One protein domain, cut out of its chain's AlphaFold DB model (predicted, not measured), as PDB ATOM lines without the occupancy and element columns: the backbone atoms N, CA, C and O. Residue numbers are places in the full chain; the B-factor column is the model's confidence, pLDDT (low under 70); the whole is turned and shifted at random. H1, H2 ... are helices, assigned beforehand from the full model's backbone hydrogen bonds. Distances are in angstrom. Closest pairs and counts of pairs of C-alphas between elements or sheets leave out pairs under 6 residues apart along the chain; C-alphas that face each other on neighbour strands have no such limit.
ATOM      1  N   MET A   4     110.962 172.669 136.932       83.69
ATOM      2  CA  MET A   4     111.068 173.950 136.242       83.69
ATOM      3  C   MET A   4     111.836 175.005 137.043       83.69
ATOM      4  O   MET A   4     112.623 175.724 136.440       83.69
ATOM      5  N   ASP A   5     111.708 175.072 138.373       84.25
ATOM      6  CA  ASP A   5     112.493 176.033 139.167       84.25
ATOM      7  C   ASP A   5     113.963 175.638 139.251       84.25
ATOM      8  O   ASP A   5     114.829 176.504 139.179       84.25
ATOM      9  N   LYS A   6     114.276 174.337 139.323       84.44
ATOM     10  CA  LYS A   6     115.669 173.868 139.251       84.44
ATOM     11  C   LYS A   6     116.290 174.160 137.890       84.44
ATOM     12  O   LYS A   6     117.427 174.617 137.834       84.44
ATOM     13  N   LEU A   7     115.542 173.945 136.807       82.69
ATOM     14  CA  LEU A   7     115.966 174.327 135.459       82.69
ATOM     15  C   LEU A   7     116.150 175.838 135.343       82.69
ATOM     16  O   LEU A   7     117.162 176.282 134.816       82.69
ATOM     17  N   ARG A   8     115.224 176.638 135.876       83.75
ATOM     18  CA  ARG A   8     115.320 178.099 135.862       83.75
ATOM     19  C   ARG A   8     116.523 178.591 136.662       83.75
ATOM     20  O   ARG A   8     117.279 179.406 136.149       83.75
ATOM     21  N   ALA A   9     116.748 178.058 137.861       85.50
ATOM     22  CA  ALA A   9     117.917 178.358 138.684       85.50
ATOM     23  C   ALA A   9     119.222 177.940 137.991       85.50
ATOM     24  O   ALA A   9     120.193 178.697 137.990       85.50
ATOM     25  N   TYR A  10     119.229 176.778 137.332       84.12
ATOM     26  CA  TYR A  10     120.366 176.316 136.542       84.12
ATOM     27  C   TYR A  10     120.643 177.244 135.358       84.12
ATOM     28  O   TYR A  10     121.775 177.687 135.196       84.12
ATOM     29  N   LEU A  11     119.623 177.620 134.585       85.56
ATOM     30  CA  LEU A  11     119.737 178.567 133.470       85.56
ATOM     31  C   LEU A  11     120.189 179.964 133.925       85.56
ATOM     32  O   LEU A  11     120.875 180.657 133.176       85.56
ATOM     33  N   HIS A  12     119.845 180.370 135.149       85.31
ATOM     34  CA  HIS A  12     120.282 181.639 135.733       85.31
ATOM     35  C   HIS A  12     121.725 181.610 136.261       85.31
ATOM     36  O   HIS A  12     122.336 182.670 136.420       85.31
ATOM     37  N   SER A  13     122.279 180.422 136.515       88.75
ATOM     38  CA  SER A  13     123.665 180.251 136.956       88.75
ATOM     39  C   SER A  13     124.663 180.596 135.842       88.75
ATOM     40  O   SER A  13     124.348 180.500 134.653       88.75
ATOM     41  N   SER A  14     125.898 180.951 136.208       81.69
ATOM     42  CA  SER A  14     126.987 181.231 135.254       81.69
ATOM     43  C   SER A  14     127.199 180.079 134.264       81.69
ATOM     44  O   SER A  14     127.438 180.305 133.081       81.69
ATOM     45  N   GLN A  15     127.036 178.840 134.736       84.38
ATOM     46  CA  GLN A  15     127.154 177.632 133.924       84.38
ATOM     47  C   GLN A  15     125.984 177.477 132.938       84.38
ATOM     48  O   GLN A  15     126.196 177.123 131.779       84.38
ATOM     49  N   GLY A  16     124.755 177.786 133.364       84.50
ATOM     50  CA  GLY A  16     123.580 177.765 132.490       84.50
ATOM     51  C   GLY A  16     123.643 178.832 131.404       84.50
ATOM     52  O   GLY A  16     123.355 178.538 130.248       84.50
ATOM     53  N   LYS A  17     124.110 180.040 131.741       87.25
ATOM     54  CA  LYS A  17     124.343 181.109 130.759       87.25
ATOM     55  C   LYS A  17     125.349 180.686 129.689       87.25
ATOM     56  O   LYS A  17     125.055 180.834 128.508       87.25
ATOM     57  N   GLN A  18     126.469 180.073 130.080       89.38
ATOM     58  CA  GLN A  18     127.446 179.529 129.127       89.38
ATOM     59  C   GLN A  18     126.855 178.419 128.251       89.38
ATOM     60  O   GLN A  18     127.123 178.369 127.050       89.38
ATOM     61  N   ALA A  19     126.035 177.533 128.824       88.06
ATOM     62  CA  ALA A  19     125.354 176.488 128.066       88.06
ATOM     63  C   ALA A  19     124.371 177.079 127.040       88.06
ATOM     64  O   ALA A  19     124.353 176.640 125.890       88.06
ATOM     65  N   VAL A  20     123.606 178.105 127.427       88.19
ATOM     66  CA  VAL A  20     122.682 178.824 126.541       88.19
ATOM     67  C   VAL A  20     123.435 179.592 125.459       88.19
ATOM     68  O   VAL A  20     123.053 179.501 124.300       88.19
ATOM     69  N   GLU A  21     124.520 180.296 125.781       87.12
ATOM     70  CA  GLU A  21     125.340 180.993 124.780       87.12
ATOM     71  C   GLU A  21     125.976 180.025 123.783       87.12
ATOM     72  O   GLU A  21     125.955 180.270 122.577       87.12
ATOM     73  N   LYS A  22     126.505 178.896 124.265       86.56
ATOM     74  CA  LYS A  22     127.053 177.846 123.406       86.56
ATOM     75  C   LYS A  22     125.970 177.253 122.508       86.56
ATOM     76  O   LYS A  22     126.214 177.065 121.318       86.56
ATOM     77  N   ALA A  23     124.782 176.998 123.054       85.25
ATOM     78  CA  ALA A  23     123.637 176.516 122.289       85.25
ATOM     79  C   ALA A  23     123.177 177.545 121.247       85.25
ATOM     80  O   ALA A  23     122.934 177.177 120.102       85.25
ATOM     81  N   LYS A  24     123.119 178.830 121.613       85.62
ATOM     82  CA  LYS A  24     122.741 179.923 120.717       85.62
ATOM     83  C   LYS A  24     123.738 180.058 119.566       85.62
ATOM     84  O   LYS A  24     123.323 179.965 118.418       85.62
ATOM     85  N   ARG A  25     125.044 180.103 119.857       86.44
ATOM     86  CA  ARG A  25     126.101 180.096 118.828       86.44
ATOM     87  C   ARG A  25     126.025 178.870 117.923       86.44
ATOM     88  O   ARG A  25     126.194 178.986 116.717       86.44
ATOM     89  N   MET A  26     125.754 177.692 118.487       81.00
ATOM     90  CA  MET A  26     125.574 176.471 117.698       81.00
ATOM     91  C   MET A  26     124.321 176.500 116.817       81.00
ATOM     92  O   MET A  26     124.329 175.862 115.769       81.00
ATOM     93  N   ALA A  27     123.258 177.182 117.244       82.06
ATOM     94  CA  ALA A  27     122.027 177.344 116.473       82.06
ATOM     95  C   ALA A  27     122.165 178.410 115.374       82.06
ATOM     96  O   ALA A  27     121.597 178.250 114.293       82.06
ATOM     97  N   GLU A  28     122.930 179.467 115.654       84.06
ATOM     98  CA  GLU A  28     123.266 180.547 114.723       84.06
ATOM     99  C   GLU A  28     124.251 180.097 113.634       84.06
ATOM    100  O   GLU A  28     124.246 180.668 112.548       84.06
ATOM    101  N   ASP A  29     125.061 179.059 113.878       84.25
ATOM    102  CA  ASP A  29     125.994 178.530 112.882       84.25
ATOM    103  C   ASP A  29     125.279 177.639 111.833       84.25
ATOM    104  O   ASP A  29     124.861 176.506 112.133       84.25
ATOM    105  N   PRO A  30     125.179 178.082 110.563       74.50
ATOM    106  CA  PRO A  30     124.540 177.309 109.498       74.50
ATOM    107  C   PRO A  30     125.294 176.010 109.169       74.50
ATOM    108  O   PRO A  30     124.701 175.054 108.659       74.50
ATOM    109  N   SER A  31     126.589 175.926 109.475       82.19
ATOM    110  CA  SER A  31     127.413 174.726 109.281       82.19
ATOM    111  C   SER A  31     126.977 173.607 110.225       82.19
ATOM    112  O   SER A  31     126.937 172.432 109.845       82.19
ATOM    113  N   ASN A  32     126.592 173.977 111.446       83.25
ATOM    114  CA  ASN A  32     126.100 173.045 112.449       83.25
ATOM    115  C   ASN A  32     124.695 172.542 112.098       83.25
ATOM    116  O   ASN A  32     124.418 171.352 112.244       83.25
ATOM    117  N   GLN A  33     123.845 173.405 111.529       79.81
ATOM    118  CA  GLN A  33     122.547 172.992 110.989       79.81
ATOM    119  C   GLN A  33     122.693 171.979 109.848       79.81
ATOM    120  O   GLN A  33     121.960 170.992 109.809       79.81
ATOM    121  N   ARG A  34     123.664 172.167 108.942       84.94
ATOM    122  CA  ARG A  34     123.943 171.206 107.858       84.94
ATOM    123  C   ARG A  34     124.394 169.852 108.399       84.94
ATOM    124  O   ARG A  34     123.862 168.828 107.972       84.94
ATOM    125  N   LYS A  35     125.316 169.837 109.370       84.88
ATOM    126  CA  LYS A  35     125.761 168.603 110.043       84.88
ATOM    127  C   LYS A  35     124.621 167.908 110.781       84.88
ATOM    128  O   LYS A  35     124.452 166.701 110.629       84.88
ATOM    129  N   ALA A  36     123.817 168.658 111.534       85.12
ATOM    130  CA  ALA A  36     122.658 168.118 112.234       85.12
ATOM    131  C   ALA A  36     121.660 167.515 111.243       85.12
ATOM    132  O   ALA A  36     121.254 166.369 111.403       85.12
ATOM    133  N   ARG A  37     121.328 168.241 110.170       85.06
ATOM    134  CA  ARG A  37     120.410 167.765 109.134       85.06
ATOM    135  C   ARG A  37     120.923 166.499 108.458       85.06
ATOM    136  O   ARG A  37     120.149 165.569 108.309       85.06
ATOM    137  N   GLN A  38     122.213 166.418 108.131       86.94
ATOM    138  CA  GLN A  38     122.824 165.211 107.565       86.94
ATOM    139  C   GLN A  38     122.797 164.029 108.547       86.94
ATOM    140  O   GLN A  38     122.546 162.893 108.150       86.94
ATOM    141  N   PHE A  39     123.026 164.284 109.837       88.81
ATOM    142  CA  PHE A  39     122.950 163.255 110.870       88.81
ATOM    143  C   PHE A  39     121.516 162.739 111.049       88.81
ATOM    144  O   PHE A  39     121.296 161.530 111.059       88.81
ATOM    145  N   PHE A  40     120.537 163.645 111.122       87.69
ATOM    146  CA  PHE A  40     119.115 163.309 111.180       87.69
ATOM    147  C   PHE A  40     118.643 162.583 109.924       87.69
ATOM    148  O   PHE A  40     117.882 161.629 110.036       87.69
ATOM    149  N   ASP A  41     119.105 162.993 108.746       88.00
ATOM    150  CA  ASP A  41     118.781 162.346 107.476       88.00
ATOM    151  C   ASP A  41     119.331 160.914 107.426       88.00
ATOM    152  O   ASP A  41     118.608 159.976 107.096       88.00
ATOM    153  N   LYS A  42     120.565 160.705 107.903       85.19
ATOM    154  CA  LYS A  42     121.166 159.372 108.046       85.19
ATOM    155  C   LYS A  42     120.437 158.510 109.080       85.19
ATOM    156  O   LYS A  42     120.278 157.309 108.872       85.19
ATOM    157  N   LEU A  43     119.990 159.103 110.188       87.81
ATOM    158  CA  LEU A  43     119.213 158.411 111.218       87.81
ATOM    159  C   LEU A  43     117.810 158.041 110.706       87.81
ATOM    160  O   LEU A  43     117.328 156.942 110.962       87.81
ATOM    161  N   ARG A  44     117.177 158.939 109.942       82.00
ATOM    162  CA  ARG A  44     115.870 158.737 109.306       82.00
ATOM    163  C   ARG A  44     115.936 157.676 108.211       82.00
ATOM    164  O   ARG A  44     115.069 156.813 108.178       82.00
ATOM    165  N   SER A  45     116.977 157.697 107.383       73.25
ATOM    166  CA  SER A  45     117.220 156.694 106.336       73.25
ATOM    167  C   SER A  45     117.595 155.317 106.893       73.25
ATOM    168  O   SER A  45     117.486 154.320 106.191       73.25
ATOM    169  N   ARG A  46     118.004 155.233 108.165       68.50
ATOM    170  CA  ARG A  46     118.212 153.965 108.882       68.50
ATOM    171  C   ARG A  46     116.947 153.389 109.516       68.50
ATOM    172  O   ARG A  46     117.048 152.346 110.155       68.50
ATOM    173  N   ARG A  47     115.769 154.006 109.356       66.38
ATOM    174  CA  ARG A  47     114.519 153.274 109.599       66.38
ATOM    175  C   ARG A  47     114.342 152.278 108.449       66.38
ATOM    176  O   ARG A  47     114.148 152.735 107.324       66.38
TER     177      ARG A  47
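What this domain is: This is residues 4 to 47 of the 50 residues of an uncharacterized protein of Nonomuraea muscovyensis (UniProt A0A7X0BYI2). Look for an open, flat U of three helices joined end to end: H2 is the base, and H1 and H3 rise from its ends toward the same side, with nothing packed between them. The printed part has 44 residues, with H1, H2 and H3 in that order and no named strand; the class is all helix. It is extended, with a radius of gyration of the C-alphas of 14.7 A and spans of 39 by 23 by 11 A.

How they stand to each other: H1, residues 4 to 12, and H2, residues 14 to 28, only just touch, with 3 pairs of C-alphas within 8 A, and only at the corner by their link. H2 touches H1 with residues 16 to 20 alone; the closest C-alphas, of Tyr 10 and Gly 16, are 5.4 A apart. Their lines are about perpendicular, at 84 degrees. H3, residues 30 to 45, is close to H2 but not clearly touching; the closest C-alphas, of Met 26 and Asn 32, are 6.3 A apart. Their lines are about perpendicular, at 80 degrees. H1 and H3 are apart. In H1, H2 and H3 every O i to N i+4 pair is within hydrogen-bond range.

Where its parts are: Find C-alpha 4 at (111.068, 173.950, 136.242), where H1 begins; it runs 12.0 A. H2 runs 20.9 A and H3 22.1 A, to C-alpha 45 at (117.220, 156.694, 106.336).

The domain as a whole: The C-alphas farthest apart, of Ser 14 and Arg 47, are 39.9 A apart. Both links are tight, the printed part has no cut, and residues 46 to 47 have pLDDT under 70.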